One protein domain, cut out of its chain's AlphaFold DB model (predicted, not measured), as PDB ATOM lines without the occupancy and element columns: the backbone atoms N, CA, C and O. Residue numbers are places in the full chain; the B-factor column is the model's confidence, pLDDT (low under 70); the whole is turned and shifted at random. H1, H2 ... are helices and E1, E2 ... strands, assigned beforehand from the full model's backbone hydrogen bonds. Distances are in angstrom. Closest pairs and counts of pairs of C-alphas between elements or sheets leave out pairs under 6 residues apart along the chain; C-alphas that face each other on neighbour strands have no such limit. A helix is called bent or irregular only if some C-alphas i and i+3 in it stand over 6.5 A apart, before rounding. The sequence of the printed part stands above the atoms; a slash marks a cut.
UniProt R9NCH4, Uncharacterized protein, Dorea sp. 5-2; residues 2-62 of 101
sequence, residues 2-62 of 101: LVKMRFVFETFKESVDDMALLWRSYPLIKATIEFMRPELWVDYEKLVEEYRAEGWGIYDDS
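Overview. This is residues 2 to 62 of the 101 residues of an uncharacterized protein of Dorea sp. 5-2 (UniProt R9NCH4). A long helix, H3, runs through the model, with H1 offset alongside it and pointing the same way, and the shorter H2 folding back on the beginning of H3 as a helical hairpin. Two short parallel strands, E1 and E2, form a small ladder near the last part of H3. The printed part has 61 residues, with three named helices and two named strands in the order H1, E1, H2, H3, E2, and is mostly helix. It is only just compact, close to loose, with a radius of gyration of the C-alphas of 12.3 A, and elongated, spanning 39 by 25 by 17 A.

Arrangement. H1, residues 2 to 13, only just touches H3, residues 38 to 54, with 3 pairs of C-alphas within 8 A. The closest C-alphas are those of Leu 2 and Tyr 44, 6.8 A apart; H1 takes part with residues 2 to 6 alone. The two run the same way at a shallow tilt of 9 degrees. E1, residues 22 to 24, and E2, residues 58 to 60, are parallel neighbours at 27 degrees, with N 23 and O 58 at 2.8 A and N 60 and O 23 at 2.9 A, within hydrogen-bond range. H2, residues 29 to 36, touches H3, whose residues 40 to 41 alone take part, opposite ways at a shallow tilt of 20 degrees; the closest C-alphas, of Ile 33 and Trp 41, are 6.0 A apart. E1, H2, H3 and E2 form a strand-helix-strand unit, two parallel strands with helices between, and its crossover is right-handed. The closest C-alphas of H3 and E2 are those of Arg 52 and Tyr 59, 6.4 A apart. H1 and H2 are apart. Every O i to N i+4 pair is within hydrogen-bond range in H1 and H2, and 11 of 13 in H3.

Along the chain. H1 begins at C-alpha 2 (-27.494, 16.898, 56.616) and is 16.1 A long. E1 measures 6.4 A, H2 10.3 A and E2 6.1 A, ending at C-alpha 60 (-28.421, 22.322, 39.256). H3 is 25.4 A long and irregular, but only just: C-alphas 39 and 42 are 6.7 A apart.

Size, cuts and confidence. The two C-alphas farthest apart, of Asp 17 and Phe 35, are 38.6 A apart. The printed part has no cut and no long link. No printed residue is under 70 in pLDDT.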
ATOM      1  N   LEU A   2     -26.869  17.973  57.416       89.75
ATOM      2  CA  LEU A   2     -27.494  16.898  56.616       89.75
ATOM      3  C   LEU A   2     -28.936  16.563  57.029       89.75
ATOM      4  O   LEU A   2     -29.796  16.439  56.168       89.75
ATOM      5  N   VAL A   3     -29.217  16.489  58.336       90.19
ATOM      6  CA  VAL A   3     -30.585  16.284  58.861       90.19
ATOM      7  C   VAL A   3     -31.537  17.372  58.358       90.19
ATOM      8  O   VAL A   3     -32.608  17.078  57.846       90.19
ATOM      9  N   LYS A   4     -31.097  18.630  58.429       88.69
ATOM     10  CA  LYS A   4     -31.844  19.795  57.953       88.69
ATOM     11  C   LYS A   4     -32.078  19.741  56.441       88.69
ATOM     12  O   LYS A   4     -33.193  19.968  55.998       88.69
ATOM     13  N   MET A   5     -31.055  19.406  55.653       92.19
ATOM     14  CA  MET A   5     -31.215  19.244  54.204       92.19
ATOM     15  C   MET A   5     -32.233  18.151  53.875       92.19
ATOM     16  O   MET A   5     -33.092  18.362  53.031       92.19
ATOM     17  N   ARG A   6     -32.185  17.018  54.587       93.50
ATOM     18  CA  ARG A   6     -33.155  15.933  54.415       93.50
ATOM     19  C   ARG A   6     -34.574  16.386  54.753       93.50
ATOM     20  O   ARG A   6     -35.476  16.128  53.974       93.50
ATOM     21  N   PHE A   7     -34.760  17.119  55.849       92.38
ATOM     22  CA  PHE A   7     -36.062  17.691  56.204       92.38
ATOM     23  C   PHE A   7     -36.612  18.620  55.112       92.38
ATOM     24  O   PHE A   7     -37.776  18.508  54.731       92.38
ATOM     25  N   VAL A   8     -35.767  19.505  54.571       93.00
ATOM     26  CA  VAL A   8     -36.135  20.373  53.441       93.00
ATOM     27  C   VAL A   8     -36.552  19.527  52.242       93.00
ATOM     28  O   VAL A   8     -37.606  19.762  51.663       93.00
ATOM     29  N   PHE A   9     -35.763  18.513  51.897       95.12
ATOM     30  CA  PHE A   9     -36.052  17.640  50.765       95.12
ATOM     31  C   PHE A   9     -37.382  16.911  50.918       95.12
ATOM     32  O   PHE A   9     -38.186  16.984  49.999       95.12
ATOM     33  N   GLU A  10     -37.663  16.309  52.073       94.75
ATOM     34  CA  GLU A  10     -38.963  15.672  52.320       94.75
ATOM     35  C   GLU A  10     -40.119  16.681  52.221       94.75
ATOM     36  O   GLU A  10     -41.104  16.418  51.540       94.75
ATOM     37  N   THR A  11     -39.963  17.880  52.794       93.44
ATOM     38  CA  THR A  11     -41.003  18.929  52.751       93.44
ATOM     39  C   THR A  11     -41.367  19.320  51.314       93.44
ATOM     40  O   THR A  11     -42.543  19.415  50.959       93.44
ATOM     41  N   PHE A  12     -40.363  19.553  50.464       94.69
ATOM     42  CA  PHE A  12     -40.604  19.929  49.068       94.69
ATOM     43  C   PHE A  12     -41.035  18.739  48.207       94.69
ATOM     44  O   PHE A  12     -41.824  18.922  47.284       94.69
ATOM     45  N   LYS A  13     -40.578  17.524  48.527       95.75
ATOM     46  CA  LYS A  13     -40.995  16.290  47.853       95.75
ATOM     47  C   LYS A  13     -42.482  15.999  48.054       95.75
ATOM     48  O   LYS A  13     -43.137  15.525  47.131       95.75
ATOM     49  N   GLU A  14     -43.033  16.325  49.220       95.44
ATOM     50  CA  GLU A  14     -44.479  16.236  49.485       95.44
ATOM     51  C   GLU A  14     -45.304  17.268  48.693       95.44
ATOM     52  O   GLU A  14     -46.509  17.091  48.539       95.44
ATOM     53  N   SER A  15     -44.665  18.317  48.163       93.94
ATOM     54  CA  SER A  15     -45.317  19.446  47.478       93.94
ATOM     55  C   SER A  15     -45.040  19.489  45.963       93.94
ATOM     56  O   SER A  15     -45.241  20.523  45.327       93.94
ATOM     57  N   VAL A  16     -44.569  18.388  45.365       93.50
ATOM     58  CA  VAL A  16     -44.109  18.328  43.957       93.50
ATOM     59  C   VAL A  16     -45.176  18.649  42.911       93.50
ATOM     60  O   VAL A  16     -44.835  19.062  41.805       93.50
ATOM     61  N   ASP A  17     -46.455  18.476  43.249       94.25
ATOM     62  CA  ASP A  17     -47.572  18.814  42.359       94.25
ATOM     63  C   ASP A  17     -47.765  20.336  42.220       94.25
ATOM     64  O   ASP A  17     -48.287  20.801  41.205       94.25
ATOM     65  N   ASP A  18     -47.309  21.113  43.209       94.75
ATOM     66  CA  ASP A  18     -47.465  22.571  43.264       94.75
ATOM     67  C   ASP A  18     -46.156  23.323  42.981       94.75
ATOM     68  O   ASP A  18     -46.181  24.471  42.527       94.75
ATOM     69  N   MET A  19     -45.001  22.712  43.267       93.69
ATOM     70  CA  MET A  19     -43.696  23.369  43.161       93.69
ATOM     71  C   MET A  19     -42.557  22.409  42.822       93.69
ATOM     72  O   MET A  19     -42.533  21.258  43.245       93.69
ATOM     73  N   ALA A  20     -41.549  22.924  42.118       95.00
ATOM     74  CA  ALA A  20     -40.296  22.222  41.874       95.00
ATOM     75  C   ALA A  20     -39.174  22.839  42.717       95.00
ATOM     76  O   ALA A  20     -38.944  24.048  42.673       95.00
ATOM     77  N   LEU A  21     -38.433  22.006  43.450       96.94
ATOM     78  CA  LEU A  21     -37.209  22.452  44.111       96.94
ATOM     79  C   LEU A  21     -36.064  22.450  43.092       96.94
ATOM     80  O   LEU A  21     -35.704  21.390  42.586       96.94
ATOM     81  N   LEU A  22     -35.470  23.613  42.818       96.75
ATOM     82  CA  LEU A  22     -34.172  23.718  42.149       96.75
ATOM     83  C   LEU A  22     -33.085  23.737  43.221       96.75
ATOM     84  O   LEU A  22     -32.856  24.751  43.885       96.75
ATOM     85  N   TRP A  23     -32.421  22.603  43.418       95.88
ATOM     86  CA  TRP A  23     -31.338  22.497  44.382       95.88
ATOM     87  C   TRP A  23     -29.983  22.724  43.717       95.88
ATOM     88  O   TRP A  23     -29.510  21.923  42.909       95.88
ATOM     89  N   ARG A  24     -29.329  23.812  44.129       92.06
ATOM     90  CA  ARG A  24     -27.968  24.173  43.735       92.06
ATOM     91  C   ARG A  24     -27.032  24.065  44.935       92.06
ATOM     92  O   ARG A  24     -27.171  24.802  45.913       92.06
ATOM     93  N   SER A  25     -26.061  23.158  44.864       86.56
ATOM     94  CA  SER A  25     -25.014  23.054  45.885       86.56
ATOM     95  C   SER A  25     -23.939  24.132  45.700       86.56
ATOM     96  O   SER A  25     -23.737  24.671  44.610       86.56
ATOM     97  N   TYR A  26     -23.239  24.490  46.780       84.00
ATOM     98  CA  TYR A  26     -22.120  25.428  46.694       84.00
ATOM     99  C   TYR A  26     -20.981  24.815  45.852       84.00
ATOM    100  O   TYR A  26     -20.571  23.695  46.151       84.00
ATOM    101  N   PRO A  27     -20.399  25.522  44.859       83.25
ATOM    102  CA  PRO A  27     -19.426  24.922  43.938       83.25
ATOM    103  C   PRO A  27     -18.199  24.286  44.606       83.25
ATOM    104  O   PRO A  27     -17.642  23.322  44.090       83.25
ATOM    105  N   LEU A  28     -17.774  24.803  45.762       86.44
ATOM    106  CA  LEU A  28     -16.623  24.276  46.506       86.44
ATOM    107  C   LEU A  28     -17.042  23.394  47.691       86.44
ATOM    108  O   LEU A  28     -16.239  23.182  48.602       86.44
ATOM    109  N   ILE A  29     -18.280  22.887  47.717       88.81
ATOM    110  CA  ILE A  29     -18.792  22.103  48.848       88.81
ATOM    111  C   ILE A  29     -17.955  20.848  49.089       88.81
ATOM    112  O   ILE A  29     -17.605  20.570  50.232       88.81
ATOM    113  N   LYS A  30     -17.541  20.157  48.020       89.88
ATOM    114  CA  LYS A  30     -16.691  18.965  48.112       89.88
ATOM    115  C   LYS A  30     -15.359  19.275  48.786       89.88
ATOM    116  O   LYS A  30     -15.070  18.723  49.839       89.88
ATOM    117  N   ALA A  31     -14.608  20.226  48.229       90.88
ATOM    118  CA  ALA A  31     -13.318  20.633  48.778       90.88
ATOM    119  C   ALA A  31     -13.443  21.138  50.227       90.88
ATOM    120  O   ALA A  31     -12.577  20.877  51.056       90.88
ATOM    121  N   THR A  32     -14.542  21.829  50.545       91.00
ATOM    122  CA  THR A  32     -14.813  22.343  51.893       91.00
ATOM    123  C   THR A  32     -15.083  21.212  52.882       91.00
ATOM    124  O   THR A  32     -14.519  21.221  53.973       91.00
ATOM    125  N   ILE A  33     -15.915  20.230  52.521       91.88
ATOM    126  CA  ILE A  33     -16.212  19.080  53.384       91.88
ATOM    127  C   ILE A  33     -14.966  18.208  53.551       91.88
ATOM    128  O   ILE A  33     -14.610  17.899  54.682       91.88
ATOM    129  N   GLU A  34     -14.265  17.874  52.466       91.31
ATOM    130  CA  GLU A  34     -13.041  17.061  52.516       91.31
ATOM    131  C   GLU A  34     -11.950  17.704  53.387       91.31
ATOM    132  O   GLU A  34     -11.247  16.999  54.109       91.31
ATOM    133  N   PHE A  35     -11.830  19.036  53.361       92.75
ATOM    134  CA  PHE A  35     -10.867  19.764  54.189       92.75
ATOM    135  C   PHE A  35     -11.310  19.903  55.652       92.75
ATOM    136  O   PHE A  35     -10.500  19.734  56.562       92.75
ATOM    137  N   MET A  36     -12.579  20.247  55.893       93.00
ATOM    138  CA  MET A  36     -13.053  20.628  57.229       93.00
ATOM    139  C   MET A  36     -13.565  19.442  58.053       93.00
ATOM    140  O   MET A  36     -13.391  19.444  59.270       93.00
ATOM    141  N   ARG A  37     -14.272  18.495  57.423       92.31
ATOM    142  CA  ARG A  37     -14.987  17.365  58.055       92.31
ATOM    143  C   ARG A  37     -15.149  16.201  57.061       92.31
ATOM    144  O   ARG A  37     -16.265  15.954  56.590       92.31
ATOM    145  N   PRO A  38     -14.060  15.507  56.696       91.44
ATOM    146  CA  PRO A  38     -14.068  14.480  55.650       91.44
ATOM    147  C   PRO A  38     -15.058  13.339  55.923       91.44
ATOM    148  O   PRO A  38     -15.623  12.779  54.985       91.44
ATOM    149  N   GLU A  39     -15.334  13.031  57.190       92.75
ATOM    150  CA  GLU A  39     -16.324  12.032  57.600       92.75
ATOM    151  C   GLU A  39     -17.757  12.355  57.140       92.75
ATOM    152  O   GLU A  39     -18.563  11.441  56.990       92.75
ATOM    153  N   LEU A  40     -18.074  13.627  56.863       93.00
ATOM    154  CA  LEU A  40     -19.388  14.038  56.359       93.00
ATOM    155  C   LEU A  40     -19.542  13.861  54.845       93.00
ATOM    156  O   LEU A  40     -20.670  13.929  54.354       93.00
ATOM    157  N   TRP A  41     -18.447  13.663  54.101       93.81
ATOM    158  CA  TRP A  41     -18.506  13.603  52.637       93.81
ATOM    159  C   TRP A  41     -19.377  12.447  52.155       93.81
ATOM    160  O   TRP A  41     -20.255  12.656  51.326       93.81
ATOM    161  N   VAL A  42     -19.190  11.260  52.737       94.50
ATOM    162  CA  VAL A  42     -19.917  10.046  52.340       94.50
ATOM    163  C   VAL A  42     -21.429  10.230  52.478       94.50
ATOM    164  O   VAL A  42     -22.185   9.821  51.602       94.50
ATOM    165  N   ASP A  43     -21.887  10.858  53.559       94.94
ATOM    166  CA  ASP A  43     -23.321  11.050  53.785       94.94
ATOM    167  C   ASP A  43     -23.893  12.222  52.976       94.94
ATOM    168  O   ASP A  43     -25.058  12.183  52.582       94.94
ATOM    169  N   TYR A  44     -23.083  13.245  52.680       95.12
ATOM    170  CA  TYR A  44     -23.466  14.311  51.751       95.12
ATOM    171  C   TYR A  44     -23.596  13.791  50.313       95.12
ATOM    172  O   TYR A  44     -24.570  14.103  49.634       95.12
ATOM    173  N   GLU A  45     -22.639  12.983  49.858       94.62
ATOM    174  CA  GLU A  45     -22.625  12.396  48.516       94.62
ATOM    175  C   GLU A  45     -23.837  11.489  48.297       94.62
ATOM    176  O   GLU A  45     -24.551  11.670  47.314       94.62
ATOM    177  N   LYS A  46     -24.165  10.623  49.269       96.19
ATOM    178  CA  LYS A  46     -25.405   9.829  49.233       96.19
ATOM    179  C   LYS A  46     -26.647  10.699  49.096       96.19
ATOM    180  O   LYS A  46     -27.527  10.379  48.312       96.19
ATOM    181  N   LEU A  47     -26.719  11.812  49.829       96.00
ATOM    182  CA  LEU A  47     -27.862  12.721  49.759       96.00
ATOM    183  C   LEU A  47     -27.997  13.363  48.360       96.00
ATOM    184  O   LEU A  47     -29.108  13.523  47.859       96.00
ATOM    185  N   VAL A  48     -26.875  13.705  47.715       95.56
ATOM    186  CA  VAL A  48     -26.852  14.190  46.322       95.56
ATOM    187  C   VAL A  48     -27.316  13.100  45.355       95.56
ATOM    188  O   VAL A  48     -28.131  13.370  44.472       95.56
ATOM    189  N   GLU A  49     -26.806  11.879  45.505       96.56
ATOM    190  CA  GLU A  49     -27.178  10.740  44.662       96.56
ATOM    191  C   GLU A  49     -28.661  10.385  44.802       96.56
ATOM    192  O   GLU A  49     -29.333  10.231  43.785       96.56
ATOM    193  N   GLU A  50     -29.183  10.333  46.031       97.06
ATOM    194  CA  GLU A  50     -30.601  10.109  46.339       97.06
ATOM    195  C   GLU A  50     -31.480  11.148  45.629       97.06
ATOM    196  O   GLU A  50     -32.356  10.786  44.846       97.06
ATOM    197  N   TYR A  51     -31.196  12.440  45.815       96.88
ATOM    198  CA  TYR A  51     -31.971  13.519  45.196       96.88
ATOM    199  C   TYR A  51     -31.995  13.427  43.661       96.88
ATOM    200  O   TYR A  51     -33.041  13.592  43.030       96.88
ATOM    201  N   ARG A  52     -30.843  13.121  43.046       96.19
ATOM    202  CA  ARG A  52     -30.725  12.961  41.586       96.19
ATOM    203  C   ARG A  52     -31.438  11.709  41.078       96.19
ATOM    204  O   ARG A  52     -32.008  11.750  39.993       96.19
ATOM    205  N   ALA A  53     -31.372  10.609  41.826       97.62
ATOM    206  CA  ALA A  53     -31.958   9.331  41.435       97.62
ATOM    207  C   ALA A  53     -33.486   9.335  41.545       97.62
ATOM    208  O   ALA A  53     -34.159   8.752  40.698       97.62
ATOM    209  N   GLU A  54     -34.035   9.990  42.569       96.44
ATOM    210  CA  GLU A  54     -35.484  10.062  42.766       96.44
ATOM    211  C   GLU A  54     -36.178  11.007  41.775       96.44
ATOM    212  O   GLU A  54     -37.352  10.812  41.475       96.44
ATOM    213  N   GLY A  55     -35.466  12.012  41.253       95.31
ATOM    214  CA  GLY A  55     -35.915  12.807  40.104       95.31
ATOM    215  C   GLY A  55     -37.157  13.671  40.342       95.31
ATOM    216  O   GLY A  55     -37.792  14.094  39.380       95.31
ATOM    217  N   TRP A  56     -37.513  13.938  41.600       95.94
ATOM    218  CA  TRP A  56     -38.665  14.771  41.953       95.94
ATOM    219  C   TRP A  56     -38.362  16.280  41.913       95.94
ATOM    220  O   TRP A  56     -39.279  17.094  41.958       95.94
ATOM    221  N   GLY A  57     -37.086  16.663  41.811       96.00
ATOM    222  CA  GLY A  57     -36.630  18.051  41.725       96.00
ATOM    223  C   GLY A  57     -35.521  18.250  40.689       96.00
ATOM    224  O   GLY A  57     -35.145  17.329  39.961       96.00
ATOM    225  N   ILE A  58     -34.988  19.471  40.614       96.38
ATOM    226  CA  ILE A  58     -33.965  19.874  39.643       96.38
ATOM    227  C   ILE A  58     -32.631  20.014  40.370       96.38
ATOM    228  O   ILE A  58     -32.427  20.948  41.142       96.38
ATOM    229  N   TYR A  59     -31.698  19.102  40.105       96.00
ATOM    230  CA  TYR A  59     -30.319  19.253  40.567       96.00
ATOM    231  C   TYR A  59     -29.553  20.160  39.600       96.00
ATOM    232  O   TYR A  59     -29.320  19.779  38.452       96.00
ATOM    233  N   ASP A  60     -29.173  21.353  40.054       94.88
ATOM    234  CA  ASP A  60     -28.421  22.322  39.256       94.88
ATOM    235  C   ASP A  60     -26.924  22.262  39.592       94.88
ATOM    236  O   ASP A  60     -26.464  22.800  40.603       94.88
ATOM    237  N   ASP A  61     -26.161  21.614  38.713       91.31
ATOM    238  CA  ASP A  61     -24.698  21.509  38.762       91.31
ATOM    239  C   ASP A  61     -23.987  22.499  37.826       91.31
ATOM    240  O   ASP A  61     -22.771  22.429  37.624       91.31
ATOM    241  N   SER A  62     -24.727  23.449  37.254       90.44
ATOM    242  CA  SER A  62     -24.169  24.397  36.298       90.44
ATOM    243  C   SER A  62     -23.304  25.464  36.959       90.44
ATOM    244  O   SER A  62     -23.503  25.848  38.109       90.44
TER     245      SER A  62